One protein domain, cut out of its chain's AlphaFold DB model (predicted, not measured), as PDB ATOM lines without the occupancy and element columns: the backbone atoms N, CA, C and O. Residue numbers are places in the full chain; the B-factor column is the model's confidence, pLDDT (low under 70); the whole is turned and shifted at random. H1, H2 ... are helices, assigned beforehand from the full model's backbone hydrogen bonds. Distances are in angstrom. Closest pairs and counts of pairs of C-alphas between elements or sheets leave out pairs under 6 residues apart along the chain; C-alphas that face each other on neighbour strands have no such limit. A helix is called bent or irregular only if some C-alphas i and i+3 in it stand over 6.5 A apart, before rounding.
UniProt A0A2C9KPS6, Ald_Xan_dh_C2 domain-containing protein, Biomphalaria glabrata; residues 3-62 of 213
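Overview. This is residues 3 to 62 of the 213 residues of the protein "Ald_Xan_dh_C2 domain-containing protein" of Biomphalaria glabrata (UniProt A0A2C9KPS6). This is an open frame with little regular structure: from the end of helix H1 the chain folds back through residues 45 to 53 to the short helix H2, and residues 3 to 30, with no named element, make a wide loop before H1. Residues 6 to 11 and 13 to 21 of that loop stick out. The printed part has 60 residues, 21 of them in H1 and then H2, with no named strand; the class is all helix. It is only just loose, close to compact, with a radius of gyration of the C-alphas of 12.8 A and spans of 30 by 21 by 19 A.

Along the chain. H1, residues 31 to 44, is 19.5 A long, from C-alpha 31 at (14.333, -13.655, -8.318). It is neither bent nor irregular, but only just: C-alphas 33 and 36 are 6.1 A apart. H2, residues 54 to 60, ends at C-alpha 60 at (23.327, -7.635, -9.740).

Arrangement. H1 and H2 are close but not clearly touching, their closest C-alphas, of Leu 32 and Thr 60, being 7.8 A apart. Their lines are about perpendicular, at 82 degrees. Every O i to N i+4 pair is within hydrogen-bond range in H2, and 9 of 10 in H1.

Size, cuts and confidence. The C-alphas farthest apart, of Asn 10 and Asp 55, are 34.7 A apart. The printed part has no cut, the link from H1 to H2 is short, and no printed residue is under 70 in pLDDT.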
ATOM      1  N   SER A   3       9.369 -24.344  -7.294       95.69
ATOM      2  CA  SER A   3      10.415 -25.155  -7.940       95.69
ATOM      3  C   SER A   3      11.752 -25.159  -7.177       95.69
ATOM      4  O   SER A   3      12.315 -26.224  -6.968       95.69
ATOM      5  N   ILE A   4      12.224 -24.005  -6.680       94.56
ATOM      6  CA  ILE A   4      13.474 -23.899  -5.893       94.56
ATOM      7  C   ILE A   4      13.377 -24.698  -4.584       94.56
ATOM      8  O   ILE A   4      14.360 -25.265  -4.124       94.56
ATOM      9  N   LEU A   5      12.189 -24.730  -3.977       95.50
ATOM     10  CA  LEU A   5      11.927 -25.437  -2.725       95.50
ATOM     11  C   LEU A   5      11.570 -26.920  -2.911       95.50
ATOM     12  O   LEU A   5      11.459 -27.623  -1.908       95.50
ATOM     13  N   GLY A   6      11.346 -27.381  -4.145       96.69
ATOM     14  CA  GLY A   6      10.852 -28.733  -4.419       96.69
ATOM     15  C   GLY A   6       9.439 -28.988  -3.880       96.69
ATOM     16  O   GLY A   6       9.165 -30.078  -3.386       96.69
ATOM     17  N   VAL A   7       8.557 -27.983  -3.917       97.25
ATOM     18  CA  VAL A   7       7.157 -28.095  -3.461       97.25
ATOM     19  C   VAL A   7       6.179 -27.681  -4.556       97.25
ATOM     20  O   VAL A   7       6.545 -26.959  -5.484       97.25
ATOM     21  N   ASP A   8       4.915 -28.073  -4.407       98.00
ATOM     22  CA  ASP A   8       3.836 -27.637  -5.295       98.00
ATOM     23  C   ASP A   8       3.600 -26.122  -5.216       98.00
ATOM     24  O   ASP A   8       3.722 -25.498  -4.157       98.00
ATOM     25  N   CYS A   9       3.184 -25.517  -6.333       97.56
ATOM     26  CA  CYS A   9       2.911 -24.077  -6.408       97.56
ATOM     27  C   CYS A   9       1.864 -23.601  -5.387       97.56
ATOM     28  O   CYS A   9       1.981 -22.487  -4.883       97.56
ATOM     29  N   ASN A  10       0.888 -24.443  -5.020       97.75
ATOM     30  CA  ASN A  10      -0.141 -24.105  -4.026       97.75
ATOM     31  C   ASN A  10       0.403 -23.958  -2.589       97.75
ATOM     32  O   ASN A  10      -0.301 -23.445  -1.720       97.75
ATOM     33  N   LYS A  11       1.646 -24.386  -2.326       97.69
ATOM     34  CA  LYS A  11       2.315 -24.241  -1.025       97.69
ATOM     35  C   LYS A  11       3.035 -22.905  -0.868       97.69
ATOM     36  O   LYS A  11       3.510 -22.604   0.225       97.69
ATOM     37  N   VAL A  12       3.135 -22.105  -1.931       97.00
ATOM     38  CA  VAL A  12       3.840 -20.821  -1.918       97.00
ATOM     39  C   VAL A  12       2.861 -19.688  -2.192       97.00
ATOM     40  O   VAL A  12       2.232 -19.635  -3.242       97.00
ATOM     41  N   VAL A  13       2.785 -18.735  -1.265       97.81
ATOM     42  CA  VAL A  13       1.969 -17.523  -1.410       97.81
ATOM     43  C   VAL A  13       2.890 -16.321  -1.602       97.81
ATOM     44  O   VAL A  13       3.750 -16.054  -0.764       97.81
ATOM     45  N   VAL A  14       2.690 -15.572  -2.688       96.62
ATOM     46  CA  VAL A  14       3.398 -14.312  -2.970       96.62
ATOM     47  C   VAL A  14       2.409 -13.159  -2.823       96.62
ATOM     48  O   VAL A  14       1.312 -13.207  -3.371       96.62
ATOM     49  N   ARG A  15       2.770 -12.122  -2.057       97.69
ATOM     50  CA  ARG A  15       1.909 -10.956  -1.803       97.69
ATOM     51  C   ARG A  15       2.649  -9.670  -2.143       97.69
ATOM     52  O   ARG A  15       3.706  -9.406  -1.579       97.69
ATOM     53  N   THR A  16       2.034  -8.830  -2.972       97.38
ATOM     54  CA  THR A  16       2.574  -7.520  -3.359       97.38
ATOM     55  C   THR A  16       1.520  -6.450  -3.103       97.38
ATOM     56  O   THR A  16       0.472  -6.461  -3.737       97.38
ATOM     57  N   LYS A  17       1.775  -5.521  -2.170       98.25
ATOM     58  CA  LYS A  17       0.862  -4.388  -1.910       98.25
ATOM     59  C   LYS A  17       1.097  -3.231  -2.882       98.25
ATOM     60  O   LYS A  17       0.154  -2.702  -3.454       98.25
ATOM     61  N   ARG A  18       2.357  -2.813  -3.023       97.88
ATOM     62  CA  ARG A  18       2.825  -1.793  -3.971       97.88
ATOM     63  C   ARG A  18       4.301  -2.020  -4.284       97.88
ATOM     64  O   ARG A  18       5.000  -2.641  -3.485       97.88
ATOM     65  N   ILE A  19       4.775  -1.456  -5.390       97.12
ATOM     66  CA  ILE A  19       6.189  -1.443  -5.775       97.12
ATOM     67  C   ILE A  19       6.617   0.019  -5.941       97.12
ATOM     68  O   ILE A  19       5.999   0.757  -6.704       97.12
ATOM     69  N   GLY A  20       7.665   0.443  -5.230       97.56
ATOM     70  CA  GLY A  20       8.254   1.783  -5.366       97.56
ATOM     71  C   GLY A  20       9.099   1.907  -6.634       97.56
ATOM     72  O   GLY A  20      10.319   1.942  -6.544       97.56
ATOM     73  N   GLY A  21       8.456   1.885  -7.804       96.50
ATOM     74  CA  GLY A  21       9.123   1.885  -9.109       96.50
ATOM     75  C   GLY A  21       9.692   0.514  -9.491       96.50
ATOM     76  O   GLY A  21      10.312  -0.175  -8.678       96.50
ATOM     77  N   GLY A  22       9.449   0.095 -10.732       96.44
ATOM     78  CA  GLY A  22       9.932  -1.180 -11.275       96.44
ATOM     79  C   GLY A  22      10.581  -1.009 -12.640       96.44
ATOM     80  O   GLY A  22      11.696  -1.466 -12.837       96.44
ATOM     81  N   PHE A  23       9.902  -0.312 -13.557       97.88
ATOM     82  CA  PHE A  23      10.429   0.067 -14.877       97.88
ATOM     83  C   PHE A  23      10.964  -1.098 -15.733       97.88
ATOM     84  O   PHE A  23      11.728  -0.849 -16.657       97.88
ATOM     85  N   GLY A  24      10.546  -2.337 -15.453       97.12
ATOM     86  CA  GLY A  24      11.038  -3.570 -16.082       97.12
ATOM     87  C   GLY A  24      12.035  -4.342 -15.210       97.12
ATOM     88  O   GLY A  24      11.907  -5.551 -15.066       97.12
ATOM     89  N   GLY A  25      12.914  -3.657 -14.470       96.62
ATOM     90  CA  GLY A  25      13.945  -4.294 -13.632       96.62
ATOM     91  C   GLY A  25      13.416  -5.151 -12.473       96.62
ATOM     92  O   GLY A  25      14.181  -5.827 -11.797       96.62
ATOM     93  N   LYS A  26      12.101  -5.156 -12.220       97.12
ATOM     94  CA  LYS A  26      11.457  -6.027 -11.220       97.12
ATOM     95  C   LYS A  26      10.595  -7.141 -11.815       97.12
ATOM     96  O   LYS A  26       9.918  -7.830 -11.057       97.12
ATOM     97  N   GLU A  27      10.624  -7.315 -13.133       96.62
ATOM     98  CA  GLU A  27       9.860  -8.341 -13.848       96.62
ATOM     99  C   GLU A  27      10.422  -9.745 -13.592       96.62
ATOM    100  O   GLU A  27       9.691 -10.625 -13.142       96.62
ATOM    101  N   THR A  28      11.734  -9.930 -13.770       96.06
ATOM    102  CA  THR A  28      12.409 -11.223 -13.548       96.06
ATOM    103  C   THR A  28      13.529 -11.145 -12.510       96.06
ATOM    104  O   THR A  28      13.715 -12.070 -11.719       96.06
ATOM    105  N   GLN A  29      14.229 -10.013 -12.426       95.62
ATOM    106  CA  GLN A  29      15.479  -9.884 -11.661       95.62
ATOM    107  C   GLN A  29      15.286  -9.890 -10.138       95.62
ATOM    108  O   GLN A  29      16.213 -10.197  -9.390       95.62
ATOM    109  N   THR A  30      14.056  -9.682  -9.648       94.94
ATOM    110  CA  THR A  30      13.727  -9.866  -8.218       94.94
ATOM    111  C   THR A  30      13.959 -11.297  -7.736       94.94
ATOM    112  O   THR A  30      14.141 -11.523  -6.538       94.94
ATOM    113  N   LEU A  31      14.000 -12.274  -8.648       93.81
ATOM    114  CA  LEU A  31      14.333 -13.655  -8.318       93.81
ATOM    115  C   LEU A  31      15.750 -13.798  -7.749       93.81
ATOM    116  O   LEU A  31      15.953 -14.688  -6.924       93.81
ATOM    117  N   LEU A  32      16.693 -12.919  -8.114       93.44
ATOM    118  CA  LEU A  32      18.082 -12.985  -7.649       93.44
ATOM    119  C   LEU A  32      18.208 -12.782  -6.136       93.44
ATOM    120  O   LEU A  32      18.964 -13.500  -5.489       93.44
ATOM    121  N   SER A  33      17.428 -11.873  -5.548       95.81
ATOM    122  CA  SER A  33      17.392 -11.682  -4.091       95.81
ATOM    123  C   SER A  33      16.390 -12.616  -3.414       95.81
ATOM    124  O   SER A  33      16.618 -13.113  -2.307       95.81
ATOM    125  N   ALA A  34      15.273 -12.914  -4.075       96.50
ATOM    126  CA  ALA A  34      14.199 -13.672  -3.458       96.50
ATOM    127  C   ALA A  34      14.493 -15.187  -3.378       96.50
ATOM    128  O   ALA A  34      14.097 -15.829  -2.404       96.50
ATOM    129  N   ALA A  35      15.235 -15.763  -4.332       96.25
ATOM    130  CA  ALA A  35      15.646 -17.171  -4.305       96.25
ATOM    131  C   ALA A  35      16.518 -17.535  -3.081       96.25
ATOM    132  O   ALA A  35      16.098 -18.407  -2.310       96.25
ATOM    133  N   PRO A  36      17.670 -16.877  -2.824       96.75
ATOM    134  CA  PRO A  36      18.480 -17.167  -1.640       96.75
ATOM    135  C   PRO A  36      17.728 -16.859  -0.338       96.75
ATOM    136  O   PRO A  36      17.850 -17.607   0.631       96.75
ATOM    137  N   THR A  37      16.879 -15.825  -0.329       97.75
ATOM    138  CA  THR A  37      16.037 -15.477   0.830       97.75
ATOM    139  C   THR A  37      15.098 -16.618   1.219       97.75
ATOM    140  O   THR A  37      15.000 -16.979   2.393       97.75
ATOM    141  N   VAL A  38      14.419 -17.217   0.237       96.88
ATOM    142  CA  VAL A  38      13.481 -18.323   0.467       96.88
ATOM    143  C   VAL A  38      14.213 -19.598   0.902       96.88
ATOM    144  O   VAL A  38      13.740 -20.289   1.807       96.88
ATOM    145  N   ILE A  39      15.389 -19.880   0.331       97.56
ATOM    146  CA  ILE A  39      16.242 -21.003   0.753       97.56
ATOM    147  C   ILE A  39      16.678 -20.827   2.216       97.56
ATOM    148  O   ILE A  39      16.540 -21.752   3.018       97.56
ATOM    149  N   ALA A  40      17.149 -19.633   2.588       98.12
ATOM    150  CA  ALA A  40      17.562 -19.329   3.955       98.12
ATOM    151  C   ALA A  40      16.396 -19.451   4.946       98.12
ATOM    152  O   ALA A  40      16.554 -20.062   6.005       98.12
ATOM    153  N   ALA A  41      15.212 -18.940   4.589       98.06
ATOM    154  CA  ALA A  41      14.014 -19.049   5.420       98.06
ATOM    155  C   ALA A  41      13.608 -20.509   5.657       98.06
ATOM    156  O   ALA A  41      13.307 -20.891   6.789       98.06
ATOM    157  N   ARG A  42      13.660 -21.348   4.611       96.50
ATOM    158  CA  ARG A  42      13.364 -22.783   4.717       96.50
ATOM    159  C   ARG A  42      14.376 -23.511   5.597       96.50
ATOM    160  O   ARG A  42      13.966 -24.311   6.431       96.50
ATOM    161  N   LYS A  43      15.673 -23.233   5.424       97.62
ATOM    162  CA  LYS A  43      16.758 -23.890   6.167       97.62
ATOM    163  C   LYS A  43      16.766 -23.520   7.650       97.62
ATOM    164  O   LYS A  43      17.004 -24.381   8.487       97.62
ATOM    165  N   LEU A  44      16.532 -22.247   7.968       98.06
ATOM    166  CA  LEU A  44      16.598 -21.731   9.339       98.06
ATOM    167  C   LEU A  44      15.265 -21.829  10.090       98.06
ATOM    168  O   LEU A  44      15.230 -21.559  11.287       98.06
ATOM    169  N   GLY A  45      14.168 -22.157   9.399       97.75
ATOM    170  CA  GLY A  45      12.843 -22.284  10.009       97.75
ATOM    171  C   GLY A  45      12.304 -20.978  10.600       97.75
ATOM    172  O   GLY A  45      11.493 -21.015  11.521       97.75
ATOM    173  N   ARG A  46      12.755 -19.818  10.103       98.19
ATOM    174  CA  ARG A  46      12.380 -18.498  10.633       98.19
ATOM    175  C   ARG A  46      12.152 -17.472   9.516       98.19
ATOM    176  O   ARG A  46      12.691 -17.651   8.423       98.19
ATOM    177  N   PRO A  47      11.409 -16.379   9.767       98.44
ATOM    178  CA  PRO A  47      11.262 -15.296   8.797       98.44
ATOM    179  C   PRO A  47      12.614 -14.668   8.430       98.44
ATOM    180  O   PRO A  47      13.405 -14.333   9.312       98.44
ATOM    181  N   ILE A  48      12.863 -14.481   7.130       98.44
ATOM    182  CA  ILE A  48      14.067 -13.831   6.589       98.44
ATOM    183  C   ILE A  48      13.649 -12.657   5.707       98.44
ATOM    184  O   ILE A  48      12.652 -12.725   4.988       98.44
ATOM    185  N   ARG A  49      14.426 -11.573   5.768       98.06
ATOM    186  CA  ARG A  49      14.283 -10.383   4.928       98.06
ATOM    187  C   ARG A  49      15.623 -10.096   4.258       98.06
ATOM    188  O   ARG A  49      16.640 -10.082   4.940       98.06
ATOM    189  N   CYS A  50      15.590  -9.829   2.958       97.81
ATOM    190  CA  CYS A  50      16.717  -9.326   2.181       97.81
ATOM    191  C   CYS A  50      16.303  -7.991   1.561       97.81
ATOM    192  O   CYS A  50      15.231  -7.891   0.957       97.81
ATOM    193  N   ILE A  51      17.121  -6.967   1.774       97.62
ATOM    194  CA  ILE A  51      17.023  -5.666   1.119       97.62
ATOM    195  C   ILE A  51      18.407  -5.435   0.532       97.62
ATOM    196  O   ILE A  51      19.375  -5.515   1.279       97.62
ATOM    197  N   LEU A  52      18.472  -5.207  -0.776       97.88
ATOM    198  CA  LEU A  52      19.720  -4.872  -1.448       97.88
ATOM    199  C   LEU A  52      20.056  -3.404  -1.187       97.88
ATOM    200  O   LEU A  52      19.169  -2.542  -1.264       97.88
ATOM    201  N   GLU A  53      21.325  -3.129  -0.917       98.25
ATOM    202  CA  GLU A  53      21.874  -1.785  -1.033       98.25
ATOM    203  C   GLU A  53      21.930  -1.355  -2.509       98.25
ATOM    204  O   GLU A  53      21.692  -2.136  -3.436       98.25
ATOM    205  N   ARG A  54      22.139  -0.058  -2.753       97.94
ATOM    206  CA  ARG A  54      22.023   0.506  -4.108       97.94
ATOM    207  C   ARG A  54      23.083  -0.056  -5.054       97.94
ATOM    208  O   ARG A  54      22.777  -0.342  -6.207       97.94
ATOM    209  N   ASP A  55      24.314  -0.162  -4.592       98.00
ATOM    210  CA  ASP A  55      25.430  -0.729  -5.340       98.00
ATOM    211  C   ASP A  55      25.220  -2.223  -5.628       98.00
ATOM    212  O   ASP A  55      25.392  -2.647  -6.771       98.00
ATOM    213  N   GLU A  56      24.744  -2.993  -4.645       97.25
ATOM    214  CA  GLU A  56      24.364  -4.397  -4.831       97.25
ATOM    215  C   GLU A  56      23.284  -4.541  -5.912       97.25
ATOM    216  O   GLU A  56      23.424  -5.348  -6.833       97.25
ATOM    217  N   ASP A  57      22.223  -3.735  -5.843       97.56
ATOM    218  CA  ASP A  57      21.133  -3.708  -6.824       97.56
ATOM    219  C   ASP A  57      21.657  -3.377  -8.231       97.56
ATOM    220  O   ASP A  57      21.389  -4.118  -9.178       97.56
ATOM    221  N   MET A  58      22.473  -2.326  -8.368       97.00
ATOM    222  CA  MET A  58      23.015  -1.883  -9.659       97.00
ATOM    223  C   MET A  58      23.959  -2.900 -10.301       97.00
ATOM    224  O   MET A  58      23.976  -3.027 -11.527       97.00
ATOM    225  N   ILE A  59      24.749  -3.612  -9.497       96.00
ATOM    226  CA  ILE A  59      25.700  -4.605 -10.001       96.00
ATOM    227  C   ILE A  59      24.989  -5.915 -10.344       96.00
ATOM    228  O   ILE A  59      25.419  -6.588 -11.276       96.00
ATOM    229  N   THR A  60      23.918  -6.288  -9.634       95.31
ATOM    230  CA  THR A  60      23.327  -7.635  -9.740       95.31
ATOM    231  C   THR A  60      22.068  -7.722 -10.594       95.31
ATOM    232  O   THR A  60      21.841  -8.761 -11.206       95.31
ATOM    233  N   THR A  61      21.252  -6.671 -10.679       96.38
ATOM    234  CA  THR A  61      19.898  -6.776 -11.263       96.38
ATOM    235  C   THR A  61      19.821  -6.477 -12.760       96.38
ATOM    236  O   THR A  61      18.730  -6.433 -13.321       96.38
ATOM    237  N   GLY A  62      20.965  -6.313 -13.430       93.62
ATOM    238  CA  GLY A  62      21.000  -6.041 -14.866       93.62
ATOM    239  C   GLY A  62      20.418  -4.677 -15.243       93.62
ATOM    240  O   GLY A  62      19.912  -3.929 -14.412       93.62
TER     241      GLY A  62